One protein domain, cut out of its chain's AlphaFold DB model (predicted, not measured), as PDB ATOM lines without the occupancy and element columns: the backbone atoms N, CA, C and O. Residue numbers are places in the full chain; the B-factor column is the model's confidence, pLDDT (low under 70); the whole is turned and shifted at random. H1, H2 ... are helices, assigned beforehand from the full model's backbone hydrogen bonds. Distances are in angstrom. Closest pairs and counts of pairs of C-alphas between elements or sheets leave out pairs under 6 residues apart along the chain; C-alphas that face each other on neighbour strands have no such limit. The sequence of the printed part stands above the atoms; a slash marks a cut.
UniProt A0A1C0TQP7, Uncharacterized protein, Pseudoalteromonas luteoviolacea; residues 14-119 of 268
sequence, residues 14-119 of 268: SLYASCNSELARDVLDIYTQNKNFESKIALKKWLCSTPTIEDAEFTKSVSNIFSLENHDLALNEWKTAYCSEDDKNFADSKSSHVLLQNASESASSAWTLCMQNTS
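This is residues 14 to 119 of the 268 residues of an uncharacterized protein of Pseudoalteromonas luteoviolacea (UniProt A0A1C0TQP7). Three helices, H1, H2 and H6, stand side by side as a triangular core, and H7 packs along H1 to extend it into a small bundle in which H1 and H6 run one way and H2 and H7 the opposite way. On the side away from H7, the shorter H3 and H4 form a pair set steeply to H2, and little H5 sits by the last turns of H2, on the way from H4 back to H6. The printed part has 106 residues with seven named helices, H1 to H7 in chain order, and no named strand; its class is all helix. It is compact, with a radius of gyration of the C-alphas of 12.9 A and spans of 38 by 28 by 24 A.

Find C-alpha 15 at (-86.945, -30.143, -41.507); from there H1, residues 15 to 34, runs 29.2 A to C-alpha 34 at (-81.545, -24.151, -69.527), with a kink of 33 degrees near residue 23. H2 takes residues 37 to 49 and is 18.5 A long. H3 is residues 56 to 64, 12.1 A; H4 is residues 75 to 82, 10.3 A; H5 is residues 85 to 88, 5.1 A; H6 is residues 93 to 100, 10.1 A. Look last for H7, residues 105 to 116, which runs 16.3 A to C-alpha 116 at (-95.526, -34.567, -44.598).

Start at the hub, H2, which touches H1, H3, H5 and H6. H1 and H2 form a helical hairpin at a shallow tilt of 28 degrees, opposite ways; their closest C-alphas, of Tyr 31 and Ser 39, are 5.7 A apart. H6 touches H2 at a shallow tilt of 30 degrees, opposite ways, with the C-alphas of Trp 46 and Ser 95 closest at 5.0 A. H6 also touches H1, closest at the C-alphas of Asn 20 and Ser 96, 5.7 A. H7 touches H1 at a shallow tilt of 10 degrees, opposite ways; the closest C-alphas, of Cys 19 and Trp 111, are 5.6 A apart. H2 touches H3 with residues 43 to 47 alone, at a steep tilt of 49 degrees, closest at the C-alphas of Leu 43 and Val 62, 7.0 A. H3 touches H4 at a shallow tilt of 16 degrees, with the C-alphas of Lys 60 and Leu 75 closest at 7.3 A. H5 touches H2 at residues 44 to 49 alone, where the C-alphas of Ser 49 and Lys 88 are closest at 4.1 A. H2 and H7 are among the pairs that are apart. In H2, H3, H4, H6 and H7 every O i to N i+4 pair is within hydrogen-bond range, in H1 13 of 16 are, and H5 is too short for such a pair.

The two C-alphas farthest apart, of Glu 69 and Ser 119, are 40.8 A apart. The printed part has no cut, and no link is long; H2 to H3 and H3 to H4 are short, the others tight. Look for low confidence at residue 14 and residues 68 to 72, which are under 70 in pLDDT; the mean of the printed part is 87.9.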
ATOM      1  N   SER A  14     -82.785 -28.373 -39.852       63.78
ATOM      2  CA  SER A  14     -84.186 -27.970 -39.915       63.78
ATOM      3  C   SER A  14     -84.893 -28.890 -40.911       63.78
ATOM      4  O   SER A  14     -84.287 -29.314 -41.892       63.78
ATOM      5  N   LEU A  15     -86.148 -29.250 -40.647       74.88
ATOM      6  CA  LEU A  15     -86.945 -30.143 -41.507       74.88
ATOM      7  C   LEU A  15     -86.872 -29.737 -42.986       74.88
ATOM      8  O   LEU A  15     -86.732 -30.560 -43.889       74.88
ATOM      9  N   TYR A  16     -86.873 -28.425 -43.202       84.62
ATOM     10  CA  TYR A  16     -86.672 -27.797 -44.492       84.62
ATOM     11  C   TYR A  16     -85.318 -28.129 -45.127       84.62
ATOM     12  O   TYR A  16     -85.279 -28.414 -46.315       84.62
ATOM     13  N   ALA A  17     -84.209 -28.139 -44.385       81.62
ATOM     14  CA  ALA A  17     -82.875 -28.393 -44.937       81.62
ATOM     15  C   ALA A  17     -82.776 -29.744 -45.671       81.62
ATOM     16  O   ALA A  17     -82.240 -29.803 -46.782       81.62
ATOM     17  N   SER A  18     -83.326 -30.818 -45.090       84.25
ATOM     18  CA  SER A  18     -83.339 -32.136 -45.737       84.25
ATOM     19  C   SER A  18     -84.266 -32.158 -46.949       84.25
ATOM     20  O   SER A  18     -83.828 -32.538 -48.032       84.25
ATOM     21  N   CYS A  19     -85.509 -31.688 -46.812       90.69
ATOM     22  CA  CYS A  19     -86.475 -31.739 -47.912       90.69
ATOM     23  C   CYS A  19     -86.098 -30.810 -49.073       90.69
ATOM     24  O   CYS A  19     -86.258 -31.178 -50.236       90.69
ATOM     25  N   ASN A  20     -85.518 -29.639 -48.797       93.12
ATOM     26  CA  ASN A  20     -85.085 -28.681 -49.819       93.12
ATOM     27  C   ASN A  20     -83.992 -29.246 -50.735       93.12
ATOM     28  O   ASN A  20     -83.843 -28.759 -51.851       93.12
ATOM     29  N   SER A  21     -83.254 -30.274 -50.302       91.00
ATOM     30  CA  SER A  21     -82.263 -30.933 -51.159       91.00
ATOM     31  C   SER A  21     -82.908 -31.603 -52.378       91.00
ATOM     32  O   SER A  21     -82.309 -31.584 -53.449       91.00
ATOM     33  N   GLU A  22     -84.139 -32.117 -52.259       90.44
ATOM     34  CA  GLU A  22     -84.892 -32.683 -53.392       90.44
ATOM     35  C   GLU A  22     -85.213 -31.613 -54.439       90.44
ATOM     36  O   GLU A  22     -84.943 -31.789 -55.627       90.44
ATOM     37  N   LEU A  23     -85.709 -30.454 -53.990       95.38
ATOM     38  CA  LEU A  23     -85.956 -29.317 -54.876       95.38
ATOM     39  C   LEU A  23     -84.654 -28.826 -55.510       95.38
ATOM     40  O   LEU A  23     -84.599 -28.597 -56.711       95.38
ATOM     41  N   ALA A  24     -83.591 -28.676 -54.719       95.94
ATOM     42  CA  ALA A  24     -82.319 -28.155 -55.201       95.94
ATOM     43  C   ALA A  24     -81.688 -29.045 -56.285       95.94
ATOM     44  O   ALA A  24     -81.053 -28.514 -57.195       95.94
ATOM     45  N   ARG A  25     -81.866 -30.371 -56.226       95.19
ATOM     46  CA  ARG A  25     -81.409 -31.284 -57.288       95.19
ATOM     47  C   ARG A  25     -82.138 -31.021 -58.601       95.19
ATOM     48  O   ARG A  25     -81.489 -30.803 -59.617       95.19
ATOM     49  N   ASP A  26     -83.463 -30.956 -58.556       95.75
ATOM     50  CA  ASP A  26     -84.285 -30.678 -59.736       95.75
ATOM     51  C   ASP A  26     -83.997 -29.280 -60.319       95.75
ATOM     52  O   ASP A  26     -83.768 -29.139 -61.521       95.75
ATOM     53  N   VAL A  27     -83.863 -28.256 -59.467       95.62
ATOM     54  CA  VAL A  27     -83.472 -26.904 -59.902       95.62
ATOM     55  C   VAL A  27     -82.064 -26.890 -60.513       95.62
ATOM     56  O   VAL A  27     -81.829 -26.165 -61.484       95.62
ATOM     57  N   LEU A  28     -81.117 -27.684 -59.998       95.44
ATOM     58  CA  LEU A  28     -79.786 -27.826 -60.599       95.44
ATOM     59  C   LEU A  28     -79.856 -28.481 -61.981       95.44
ATOM     60  O   LEU A  28     -79.152 -28.032 -62.890       95.44
ATOM     61  N   ASP A  29     -80.695 -29.495 -62.165       93.50
ATOM     62  CA  ASP A  29     -80.883 -30.155 -63.459       93.50
ATOM     63  C   ASP A  29     -81.502 -29.193 -64.483       93.50
ATOM     64  O   ASP A  29     -80.969 -29.037 -65.589       93.50
ATOM     65  N   ILE A  30     -82.550 -28.460 -64.090       91.31
ATOM     66  CA  ILE A  30     -83.178 -27.411 -64.909       91.31
ATOM     67  C   ILE A  30     -82.161 -26.326 -65.263       91.31
ATOM     68  O   ILE A  30     -82.024 -25.953 -66.432       91.31
ATOM     69  N   TYR A  31     -81.386 -25.842 -64.288       90.94
ATOM     70  CA  TYR A  31     -80.314 -24.886 -64.550       90.94
ATOM     71  C   TYR A  31     -79.270 -25.470 -65.504       90.94
ATOM     72  O   TYR A  31     -78.804 -24.788 -66.417       90.94
ATOM     73  N   THR A  32     -78.890 -26.732 -65.334       89.31
ATOM     74  CA  THR A  32     -77.869 -27.366 -66.166       89.31
ATOM     75  C   THR A  32     -78.307 -27.431 -67.625       89.31
ATOM     76  O   THR A  32     -77.486 -27.160 -68.506       89.31
ATOM     77  N   GLN A  33     -79.589 -27.676 -67.876       86.75
ATOM     78  CA  GLN A  33     -80.172 -27.695 -69.217       86.75
ATOM     79  C   GLN A  33     -80.359 -26.280 -69.784       86.75
ATOM     80  O   GLN A  33     -79.909 -25.975 -70.892       86.75
ATOM     81  N   ASN A  34     -80.966 -25.388 -69.001       86.69
ATOM     82  CA  ASN A  34     -81.545 -24.151 -69.527       86.69
ATOM     83  C   ASN A  34     -80.718 -22.901 -69.219       86.69
ATOM     84  O   ASN A  34     -80.889 -21.879 -69.878       86.69
ATOM     85  N   LYS A  35     -79.796 -22.980 -68.252       82.44
ATOM     86  CA  LYS A  35     -78.958 -21.869 -67.767       82.44
ATOM     87  C   LYS A  35     -79.773 -20.656 -67.316       82.44
ATOM     88  O   LYS A  35     -79.300 -19.523 -67.373       82.44
ATOM     89  N   ASN A  36     -81.002 -20.892 -66.861       82.38
ATOM     90  CA  ASN A  36     -81.882 -19.839 -66.385       82.38
ATOM     91  C   ASN A  36     -81.299 -19.170 -65.128       82.38
ATOM     92  O   ASN A  36     -80.848 -19.832 -64.191       82.38
ATOM     93  N   PHE A  37     -81.298 -17.838 -65.119       81.12
ATOM     94  CA  PHE A  37     -80.649 -17.076 -64.060       81.12
ATOM     95  C   PHE A  37     -81.377 -17.166 -62.714       81.12
ATOM     96  O   PHE A  37     -80.728 -17.205 -61.672       81.12
ATOM     97  N   GLU A  38     -82.706 -17.265 -62.712       85.12
ATOM     98  CA  GLU A  38     -83.486 -17.371 -61.476       85.12
ATOM     99  C   GLU A  38     -83.221 -18.692 -60.755       85.12
ATOM    100  O   GLU A  38     -83.047 -18.695 -59.536       85.12
ATOM    101  N   SER A  39     -83.077 -19.790 -61.505       89.88
ATOM    102  CA  SER A  39     -82.670 -21.087 -60.953       89.88
ATOM    103  C   SER A  39     -81.298 -20.993 -60.281       89.88
ATOM    104  O   SER A  39     -81.098 -21.504 -59.179       89.88
ATOM    105  N   LYS A  40     -80.358 -20.261 -60.894       88.25
ATOM    106  CA  LYS A  40     -79.035 -20.008 -60.312       88.25
ATOM    107  C   LYS A  40     -79.121 -19.209 -59.007       88.25
ATOM    108  O   LYS A  40     -78.432 -19.541 -58.044       88.25
ATOM    109  N   ILE A  41     -79.959 -18.174 -58.950       88.94
ATOM    110  CA  ILE A  41     -80.173 -17.386 -57.727       88.94
ATOM    111  C   ILE A  41     -80.774 -18.267 -56.625       88.94
ATOM    112  O   ILE A  41     -80.262 -18.269 -55.507       88.94
ATOM    113  N   ALA A  42     -81.803 -19.059 -56.943       92.69
ATOM    114  CA  ALA A  42     -82.450 -19.959 -55.990       92.69
ATOM    115  C   ALA A  42     -81.457 -20.959 -55.375       92.69
ATOM    116  O   ALA A  42     -81.416 -21.119 -54.153       92.69
ATOM    117  N   LEU A  43     -80.593 -21.556 -56.205       94.75
ATOM    118  CA  LEU A  43     -79.524 -22.453 -55.755       94.75
ATOM    119  C   LEU A  43     -78.517 -21.747 -54.842       94.75
ATOM    120  O   LEU A  43     -78.075 -22.343 -53.860       94.75
ATOM    121  N   LYS A  44     -78.174 -20.479 -55.122       93.19
ATOM    122  CA  LYS A  44     -77.273 -19.697 -54.262       93.19
ATOM    123  C   LYS A  44     -77.890 -19.486 -52.886       93.19
ATOM    124  O   LYS A  44     -77.251 -19.802 -51.886       93.19
ATOM    125  N   LYS A  45     -79.132 -18.988 -52.843       94.00
ATOM    126  CA  LYS A  45     -79.853 -18.716 -51.592       94.00
ATOM    127  C   LYS A  45     -79.976 -19.984 -50.747       94.00
ATOM    128  O   LYS A  45     -79.600 -19.957 -49.582       94.00
ATOM    129  N   TRP A  46     -80.384 -21.106 -51.346       95.25
ATOM    130  CA  TRP A  46     -80.442 -22.401 -50.656       95.25
ATOM    131  C   TRP A  46     -79.080 -22.851 -50.119       95.25
ATOM    132  O   TRP A  46     -78.964 -23.195 -48.941       95.25
ATOM    133  N   LEU A  47     -78.036 -22.842 -50.956       94.19
ATOM    134  CA  LEU A  47     -76.723 -23.335 -50.548       94.19
ATOM    135  C   LEU A  47     -76.158 -22.485 -49.403       94.19
ATOM    136  O   LEU A  47     -75.635 -23.033 -48.433       94.19
ATOM    137  N   CYS A  48     -76.294 -21.162 -49.492       93.25
ATOM    138  CA  CYS A  48     -75.799 -20.216 -48.499       93.25
ATOM    139  C   CYS A  48     -76.564 -20.249 -47.169       93.25
ATOM    140  O   CYS A  48     -75.937 -20.057 -46.126       93.25
ATOM    141  N   SER A  49     -77.874 -20.508 -47.184       93.06
ATOM    142  CA  SER A  49     -78.704 -20.525 -45.973       93.06
ATOM    143  C   SER A  49     -78.788 -21.891 -45.287       93.06
ATOM    144  O   SER A  49     -79.082 -21.967 -44.094       93.06
ATOM    145  N   THR A  50     -78.494 -22.982 -45.999       90.38
ATOM    146  CA  THR A  50     -78.582 -24.333 -45.431       90.38
ATOM    147  C   THR A  50     -77.342 -24.646 -44.583       90.38
ATOM    148  O   THR A  50     -76.236 -24.636 -45.123       90.38
ATOM    149  N   PRO A  51     -77.458 -24.961 -43.279       80.69
ATOM    150  CA  PRO A  51     -76.298 -25.112 -42.395       80.69
ATOM    151  C   PRO A  51     -75.454 -26.360 -42.697       80.69
ATOM    152  O   PRO A  51     -74.232 -26.258 -42.796       80.69
ATOM    153  N   THR A  52     -76.094 -27.512 -42.908       75.00
ATOM    154  CA  THR A  52     -75.420 -28.790 -43.183       75.00
ATOM    155  C   THR A  52     -76.150 -29.517 -44.302       75.00
ATOM    156  O   THR A  52     -77.373 -29.607 -44.276       75.00
ATOM    157  N   ILE A  53     -75.399 -30.040 -45.271       79.69
ATOM    158  CA  ILE A  53     -75.907 -30.882 -46.359       79.69
ATOM    159  C   ILE A  53     -74.997 -32.107 -46.409       79.69
ATOM    160  O   ILE A  53     -73.780 -31.963 -46.505       79.69
ATOM    161  N   GLU A  54     -75.578 -33.298 -46.284       77.44
ATOM    162  CA  GLU A  54     -74.810 -34.545 -46.137       77.44
ATOM    163  C   GLU A  54     -74.157 -35.002 -47.451       77.44
ATOM    164  O   GLU A  54     -73.146 -35.703 -47.434       77.44
ATOM    165  N   ASP A  55     -74.680 -34.555 -48.596       86.00
ATOM    166  CA  ASP A  55     -74.158 -34.891 -49.920       86.00
ATOM    167  C   ASP A  55     -73.097 -33.878 -50.395       86.00
ATOM    168  O   ASP A  55     -73.385 -32.844 -51.011       86.00
ATOM    169  N   ALA A  56     -71.835 -34.188 -50.097       84.88
ATOM    170  CA  ALA A  56     -70.690 -33.365 -50.476       84.88
ATOM    171  C   ALA A  56     -70.503 -33.245 -52.001       84.88
ATOM    172  O   ALA A  56     -70.082 -32.193 -52.483       84.88
ATOM    173  N   GLU A  57     -70.821 -34.289 -52.772       88.31
ATOM    174  CA  GLU A  57     -70.692 -34.257 -54.233       88.31
ATOM    175  C   GLU A  57     -71.747 -33.333 -54.843       88.31
ATOM    176  O   GLU A  57     -71.424 -32.467 -55.658       88.31
ATOM    177  N   PHE A  58     -72.992 -33.442 -54.379       90.81
ATOM    178  CA  PHE A  58     -74.071 -32.563 -54.807       90.81
ATOM    179  C   PHE A  58     -73.788 -31.099 -54.466       90.81
ATOM    180  O   PHE A  58     -73.883 -30.235 -55.339       90.81
ATOM    181  N   THR A  59     -73.373 -30.804 -53.231       89.62
ATOM    182  CA  THR A  59     -73.031 -29.420 -52.861       89.62
ATOM    183  C   THR A  59     -71.871 -28.860 -53.673       89.62
ATOM    184  O   THR A  59     -71.916 -27.683 -54.032       89.62
ATOM    185  N   LYS A  60     -70.883 -29.691 -54.028       88.94
ATOM    186  CA  LYS A  60     -69.785 -29.303 -54.918       88.94
ATOM    187  C   LYS A  60     -70.285 -28.990 -56.330       88.94
ATOM    188  O   LYS A  60     -69.896 -27.977 -56.911       88.94
ATOM    189  N   SER A  61     -71.180 -29.812 -56.875       90.38
ATOM    190  CA  SER A  61     -71.815 -29.550 -58.173       90.38
ATOM    191  C   SER A  61     -72.572 -28.222 -58.175       90.38
ATOM    192  O   SER A  61     -72.417 -27.441 -59.114       90.38
ATOM    193  N   VAL A  62     -73.312 -27.915 -57.105       91.56
ATOM    194  CA  VAL A  62     -74.005 -26.626 -56.967       91.56
ATOM    195  C   VAL A  62     -73.012 -25.471 -56.818       91.56
ATOM    196  O   VAL A  62     -73.148 -24.479 -57.525       91.56
ATOM    197  N   SER A  63     -71.983 -25.568 -55.970       89.75
ATOM    198  CA  SER A  63     -71.010 -24.474 -55.793       89.75
ATOM    199  C   SER A  63     -70.241 -24.152 -57.078       89.75
ATOM    200  O   SER A  63     -69.944 -22.987 -57.355       89.75
ATOM    201  N   ASN A  64     -69.960 -25.167 -57.900       87.00
ATOM    202  CA  ASN A  64     -69.206 -25.010 -59.142       87.00
ATOM    203  C   ASN A  64     -69.936 -24.166 -60.192       87.00
ATOM    204  O   ASN A  64     -69.278 -23.511 -60.999       87.00
ATOM    205  N   ILE A  65     -71.274 -24.083 -60.163       86.12
ATOM    206  CA  ILE A  65     -72.010 -23.250 -61.130       86.12
ATOM    207  C   ILE A  65     -71.766 -21.745 -60.930       86.12
ATOM    208  O   ILE A  65     -72.104 -20.942 -61.803       86.12
ATOM    209  N   PHE A  66     -71.201 -21.342 -59.791       84.44
ATOM    210  CA  PHE A  66     -70.899 -19.947 -59.459       84.44
ATOM    211  C   PHE A  66     -69.461 -19.541 -59.769       84.44
ATOM    212  O   PHE A  66     -69.128 -18.369 -59.616       84.44
ATOM    213  N   SER A  67     -68.630 -20.477 -60.224       75.38
ATOM    214  CA  SER A  67     -67.241 -20.212 -60.568       75.38
ATOM    215  C   SER A  67     -66.987 -20.352 -62.070       75.38
ATOM    216  O   SER A  67     -67.752 -20.991 -62.793       75.38
ATOM    217  N   LEU A  68     -65.924 -19.707 -62.550       68.00
ATOM    218  CA  LEU A  68     -65.347 -19.949 -63.878       68.00
ATOM    219  C   LEU A  68     -64.268 -21.042 -63.831       68.00
ATOM    220  O   LEU A  68     -64.031 -21.712 -64.832       68.00
ATOM    221  N   GLU A  69     -63.651 -21.244 -62.666       68.00
ATOM    222  CA  GLU A  69     -62.626 -22.258 -62.416       68.00
ATOM    223  C   GLU A  69     -63.118 -23.253 -61.361       68.00
ATOM    224  O   GLU A  69     -63.792 -22.875 -60.401       68.00
ATOM    225  N   ASN A  70     -62.778 -24.535 -61.500       61.91
ATOM    226  CA  ASN A  70     -63.085 -25.507 -60.453       61.91
ATOM    227  C   ASN A  70     -62.301 -25.135 -59.189       61.91
ATOM    228  O   ASN A  70     -61.080 -25.271 -59.143       61.91
ATOM    229  N   HIS A  71     -63.007 -24.667 -58.165       63.47
ATOM    230  CA  HIS A  71     -62.421 -24.440 -56.855       63.47
ATOM    231  C   HIS A  71     -62.643 -25.687 -56.000       63.47
ATOM    232  O   HIS A  71     -63.777 -26.039 -55.689       63.47
ATOM    233  N   ASP A  72     -61.558 -26.333 -55.575       69.88
ATOM    234  CA  ASP A  72     -61.580 -27.440 -54.604       69.88
ATOM    235  C   ASP A  72     -61.714 -26.938 -53.150       69.88
ATOM    236  O   ASP A  72     -61.201 -27.549 -52.213       69.88
ATOM    237  N   LEU A  73     -62.393 -25.804 -52.946       80.44
ATOM    238  CA  LEU A  73     -62.647 -25.268 -51.610       80.44
ATOM    239  C   LEU A  73     -63.628 -26.167 -50.860       80.44
ATOM    240  O   LEU A  73     -64.607 -26.658 -51.431       80.44
ATOM    241  N   ALA A  74     -63.412 -26.327 -49.556       86.81
ATOM    242  CA  ALA A  74     -64.424 -26.942 -48.710       86.81
ATOM    243  C   ALA A  74     -65.686 -26.062 -48.699       86.81
ATOM    244  O   ALA A  74     -65.600 -24.833 -48.735       86.81
ATOM    245  N   LEU A  75     -66.874 -26.669 -48.591       87.19
ATOM    246  CA  LEU A  75     -68.146 -25.941 -48.686       87.19
ATOM    247  C   LEU A  75     -68.232 -24.741 -47.723       87.19
ATOM    248  O   LEU A  75     -68.720 -23.680 -48.100       87.19
ATOM    249  N   ASN A  76     -67.727 -24.874 -46.495       89.38
ATOM    250  CA  ASN A  76     -67.735 -23.778 -45.518       89.38
ATOM    251  C   ASN A  76     -66.812 -22.614 -45.914       89.38
ATOM    252  O   ASN A  76     -67.142 -21.452 -45.666       89.38
ATOM    253  N   GLU A  77     -65.678 -22.908 -46.547       89.81
ATOM    254  CA  GLU A  77     -64.765 -21.890 -47.074       89.81
ATOM    255  C   GLU A  77     -65.407 -21.180 -48.266       89.81
ATOM    256  O   GLU A  77     -65.413 -19.951 -48.321       89.81
ATOM    257  N   TRP A  78     -66.043 -21.943 -49.162       89.88
ATOM    258  CA  TRP A  78     -66.810 -21.391 -50.274       89.88
ATOM    259  C   TRP A  78     -67.932 -20.469 -49.775       89.88
ATOM    260  O   TRP A  78     -68.029 -19.326 -50.215       89.88
ATOM    261  N   LYS A  79     -68.731 -20.903 -48.791       91.38
ATOM    262  CA  LYS A  79     -69.794 -20.068 -48.208       91.38
ATOM    263  C   LYS A  79     -69.246 -18.789 -47.588       91.38
ATOM    264  O   LYS A  79     -69.843 -17.730 -47.737       91.38
ATOM    265  N   THR A  80     -68.101 -18.868 -46.916       90.81
ATOM    266  CA  THR A  80     -67.452 -17.692 -46.320       90.81
ATOM    267  C   THR A  80     -67.009 -16.686 -47.384       90.81
ATOM    268  O   THR A  80     -67.113 -15.484 -47.162       90.81
ATOM    269  N   ALA A  81     -66.536 -17.164 -48.536       87.06
ATOM    270  CA  ALA A  81     -66.056 -16.314 -49.620       87.06
ATOM    271  C   ALA A  81     -67.178 -15.740 -50.505       87.06
ATOM    272  O   ALA A  81     -67.031 -14.630 -51.014       87.06
ATOM    273  N   TYR A  82     -68.274 -16.482 -50.704       87.44
ATOM    274  CA  TYR A  82     -69.248 -16.193 -51.766       87.44
ATOM    275  C   TYR A  82     -70.689 -15.955 -51.295       87.44
ATOM    276  O   TYR A  82     -71.523 -15.570 -52.119       87.44
ATOM    277  N   CYS A  83     -70.999 -16.157 -50.011       89.75
ATOM    278  CA  CYS A  83     -72.328 -15.893 -49.458       89.75
ATOM    279  C   CYS A  83     -72.353 -14.589 -48.659       89.75
ATOM    280  O   CYS A  83     -71.675 -14.458 -47.633       89.75
ATOM    281  N   SER A  84     -73.199 -13.660 -49.094       89.88
ATOM    282  CA  SER A  84     -73.545 -12.459 -48.336       89.88
ATOM    283  C   SER A  84     -74.413 -12.799 -47.114       89.88
ATOM    284  O   SER A  84     -74.923 -13.913 -46.979       89.88
ATOM    285  N   GLU A  85     -74.604 -11.836 -46.208       88.50
ATOM    286  CA  GLU A  85     -75.576 -11.993 -45.114       88.50
ATOM    287  C   GLU A  85     -77.015 -12.090 -45.640       88.50
ATOM    288  O   GLU A  85     -77.810 -12.851 -45.096       88.50
ATOM    289  N   ASP A  86     -77.330 -11.398 -46.740       88.94
ATOM    290  CA  ASP A  86     -78.621 -11.535 -47.416       88.94
ATOM    291  C   ASP A  86     -78.846 -12.977 -47.892       88.94
ATOM    292  O   ASP A  86     -79.887 -13.562 -47.610       88.94
ATOM    293  N   ASP A  87     -77.842 -13.602 -48.521       91.06
ATOM    294  CA  ASP A  87     -77.939 -14.998 -48.964       91.06
ATOM    295  C   ASP A  87     -78.218 -15.966 -47.801       91.06
ATOM    296  O   ASP A  87     -78.979 -16.922 -47.951       91.06
ATOM    297  N   LYS A  88     -77.617 -15.718 -46.631       91.50
ATOM    298  CA  LYS A  88     -77.759 -16.572 -45.440       91.50
ATOM    299  C   LYS A  88     -79.135 -16.451 -44.781       91.50
ATOM    300  O   LYS A  88     -79.564 -17.396 -44.122       91.50
ATOM    301  N   ASN A  89     -79.845 -15.340 -44.982       91.19
ATOM    302  CA  ASN A  89     -81.153 -15.079 -44.368       91.19
ATOM    303  C   ASN A  89     -82.315 -15.861 -45.009       91.19
ATOM    304  O   ASN A  89     -83.429 -15.839 -44.486       91.19
ATOM    305  N   PHE A  90     -82.070 -16.602 -46.094       92.56
ATOM    306  CA  PHE A  90     -83.062 -17.454 -46.761       92.56
ATOM    307  C   PHE A  90     -83.197 -18.841 -46.111       92.56
ATOM    308  O   PHE A  90     -83.368 -19.830 -46.814       92.56
ATOM    309  N   ALA A  91     -83.060 -18.981 -44.794       89.50
ATOM    310  CA  ALA A  91     -83.203 -20.286 -44.141       89.50
ATOM    311  C   ALA A  91     -84.654 -20.817 -44.220       89.50
ATOM    312  O   ALA A  91     -85.593 -20.076 -44.510       89.50
ATOM    313  N   ASP A  92     -84.830 -22.112 -43.959       89.31
ATOM    314  CA  ASP A  92     -86.137 -22.761 -43.803       89.31
ATOM    315  C   ASP A  92     -87.085 -22.606 -45.016       89.31
ATOM    316  O   ASP A  92     -86.709 -22.917 -46.155       89.31
ATOM    317  N   SER A  93     -88.324 -22.166 -44.774       91.88
ATOM    318  CA  SER A  93     -89.385 -21.972 -45.773       91.88
ATOM    319  C   SER A  93     -89.000 -20.957 -46.854       91.88
ATOM    320  O   SER A  93     -89.405 -21.095 -48.004       91.88
ATOM    321  N   LYS A  94     -88.130 -19.989 -46.544       93.38
ATOM    322  CA  LYS A  94     -87.652 -19.002 -47.523       93.38
ATOM    323  C   LYS A  94     -86.782 -19.643 -48.600       93.38
ATOM    324  O   LYS A  94     -86.898 -19.298 -49.778       93.38
ATOM    325  N   SER A  95     -85.935 -20.603 -48.221       94.00
ATOM    326  CA  SER A  95     -85.154 -21.372 -49.191       94.00
ATOM    327  C   SER A  95     -86.052 -22.280 -50.023       94.00
ATOM    328  O   SER A  95     -85.842 -22.374 -51.234       94.00
ATOM    329  N   SER A  96     -87.038 -22.938 -49.405       94.19
ATOM    330  CA  SER A  96     -87.961 -23.787 -50.162       94.19
ATOM    331  C   SER A  96     -88.757 -22.950 -51.156       94.19
ATOM    332  O   SER A  96     -88.909 -23.364 -52.300       94.19
ATOM    333  N   HIS A  97     -89.162 -21.737 -50.774       94.50
ATOM    334  CA  HIS A  97     -89.893 -20.816 -51.632       94.50
ATOM    335  C   HIS A  97     -89.141 -20.497 -52.915       94.50
ATOM    336  O   HIS A  97     -89.674 -20.694 -54.001       94.50
ATOM    337  N   VAL A  98     -87.890 -20.041 -52.830       93.06
ATOM    338  CA  VAL A  98     -87.134 -19.677 -54.041       93.06
ATOM    339  C   VAL A  98     -86.868 -20.882 -54.950       93.06
ATOM    340  O   VAL A  98     -86.826 -20.719 -56.172       93.06
ATOM    341  N   LEU A  99     -86.735 -22.081 -54.375       95.56
ATOM    342  CA  LEU A  99     -86.543 -23.329 -55.113       95.56
ATOM    343  C   LEU A  99     -87.833 -23.825 -55.778       95.56
ATOM    344  O   LEU A  99     -87.809 -24.108 -56.970       95.56
ATOM    345  N   LEU A 100     -88.958 -23.875 -55.053       94.50
ATOM    346  CA  LEU A 100     -90.270 -24.337 -55.544       94.50
ATOM    347  C   LEU A 100     -90.709 -23.611 -56.813       94.50
ATOM    348  O   LEU A 100     -91.368 -24.169 -57.676       94.50
ATOM    349  N   GLN A 101     -90.306 -22.358 -56.939       91.38
ATOM    350  CA  GLN A 101     -90.671 -21.514 -58.066       91.38
ATOM    351  C   GLN A 101     -89.896 -21.832 -59.347       91.38
ATOM    352  O   GLN A 101     -90.255 -21.369 -60.426       91.38
ATOM    353  N   ASN A 102     -88.800 -22.571 -59.205       91.38
ATOM    354  CA  ASN A 102     -87.919 -22.992 -60.283       91.38
ATOM    355  C   ASN A 102     -87.905 -24.515 -60.452       91.38
ATOM    356  O   ASN A 102     -87.197 -25.005 -61.326       91.38
ATOM    357  N   ALA A 103     -88.634 -25.244 -59.605       93.25
ATOM    358  CA  ALA A 103     -88.679 -26.693 -59.595       93.25
ATOM    359  C   ALA A 103     -89.854 -27.212 -60.435       93.25
ATOM    360  O   ALA A 103     -90.858 -26.529 -60.648       93.25
ATOM    361  N   SER A 104     -89.742 -28.453 -60.884       92.25
ATOM    362  CA  SER A 104     -90.821 -29.189 -61.527       92.25
ATOM    363  C   SER A 104     -91.973 -29.482 -60.553       92.25
ATOM    364  O   SER A 104     -91.804 -29.546 -59.330       92.25
ATOM    365  N   GLU A 105     -93.168 -29.733 -61.094       90.56
ATOM    366  CA  GLU A 105     -94.316 -30.192 -60.296       90.56
ATOM    367  C   GLU A 105     -94.017 -31.521 -59.580       90.56
ATOM    368  O   GLU A 105     -94.440 -31.733 -58.440       90.56
ATOM    369  N   SER A 106     -93.238 -32.404 -60.216       92.94
ATOM    370  CA  SER A 106     -92.776 -33.658 -59.615       92.94
ATOM    371  C   SER A 106     -91.882 -33.425 -58.401       92.94
ATOM    372  O   SER A 106     -92.110 -34.044 -57.361       92.94
ATOM    373  N   ALA A 107     -90.911 -32.513 -58.493       94.38
ATOM    374  CA  ALA A 107     -90.041 -32.179 -57.369       94.38
ATOM    375  C   ALA A 107     -90.813 -31.477 -56.244       94.38
ATOM    376  O   ALA A 107     -90.624 -31.795 -55.072       94.38
ATOM    377  N   SER A 108     -91.758 -30.598 -56.592       93.81
ATOM    378  CA  SER A 108     -92.662 -29.955 -55.628       93.81
ATOM    379  C   SER A 108     -93.522 -30.979 -54.875       93.81
ATOM    380  O   SER A 108     -93.708 -30.885 -53.659       93.81
ATOM    381  N   SER A 109     -94.000 -32.011 -55.576       91.56
ATOM    382  CA  SER A 109     -94.758 -33.117 -54.978       91.56
ATOM    383  C   SER A 109     -93.885 -33.975 -54.057       91.56
ATOM    384  O   SER A 109     -94.290 -34.272 -52.934       91.56
ATOM    385  N   ALA A 110     -92.667 -34.323 -54.486       92.25
ATOM    386  CA  ALA A 110     -91.706 -35.076 -53.676       92.25
ATOM    387  C   ALA A 110     -91.302 -34.313 -52.403       92.25
ATOM    388  O   ALA A 110     -91.288 -34.884 -51.311       92.25
ATOM    389  N   TRP A 111     -91.058 -33.007 -52.523       93.94
ATOM    390  CA  TRP A 111     -90.799 -32.127 -51.388       93.94
ATOM    391  C   TRP A 111     -91.975 -32.098 -50.411       93.94
ATOM    392  O   TRP A 111     -91.779 -32.235 -49.206       93.94
ATOM    393  N   THR A 112     -93.204 -31.989 -50.924       91.75
ATOM    394  CA  THR A 112     -94.416 -31.981 -50.092       91.75
ATOM    395  C   THR A 112     -94.545 -33.277 -49.289       91.75
ATOM    396  O   THR A 112     -94.803 -33.223 -48.090       91.75
ATOM    397  N   LEU A 113     -94.289 -34.430 -49.916       89.75
ATOM    398  CA  LEU A 113     -94.276 -35.730 -49.235       89.75
ATOM    399  C   LEU A 113     -93.167 -35.815 -48.173       89.75
ATOM    400  O   LEU A 113     -93.399 -36.330 -47.082       89.75
ATOM    401  N   CYS A 114     -91.975 -35.283 -48.457       91.19
ATOM    402  CA  CYS A 114     -90.889 -35.210 -47.477       91.19
ATOM    403  C   CYS A 114     -91.289 -34.382 -46.245       91.19
ATOM    404  O   CYS A 114     -91.083 -34.820 -45.110       91.19
ATOM    405  N   MET A 115     -91.919 -33.224 -46.462       89.50
ATOM    406  CA  MET A 115     -92.426 -32.389 -45.373       89.50
ATOM    407  C   MET A 115     -93.507 -33.126 -44.574       89.50
ATOM    408  O   MET A 115     -93.416 -33.176 -43.351       89.50
ATOM    409  N   GLN A 116     -94.454 -33.793 -45.245       85.88
ATOM    410  CA  GLN A 116     -95.526 -34.567 -44.598       85.88
ATOM    411  C   GLN A 116     -95.024 -35.749 -43.757       85.88
ATOM    412  O   GLN A 116     -95.617 -36.086 -42.736       85.88
ATOM    413  N   ASN A 117     -93.900 -36.364 -44.134       82.12
ATOM    414  CA  ASN A 117     -93.283 -37.417 -43.322       82.12
ATOM    415  C   ASN A 117     -92.739 -36.898 -41.984       82.12
ATOM    416  O   ASN A 117     -92.426 -37.698 -41.102       82.12
ATOM    417  N   THR A 118     -92.608 -35.578 -41.834       74.94
ATOM    418  CA  THR A 118     -92.033 -34.971 -40.634       74.94
ATOM    419  C   THR A 118     -92.951 -33.983 -39.918       74.94
ATOM    420  O   THR A 118     -92.754 -33.727 -38.731       74.94
ATOM    421  N   SER A 119     -93.985 -33.481 -40.591       75.12
ATOM    422  CA  SER A 119     -95.086 -32.712 -40.014       75.12
ATOM    423  C   SER A 119     -96.424 -33.220 -40.547       75.12
ATOM    424  O   SER A 119     -96.559 -33.513 -41.725       75.12
TER     425      SER A 119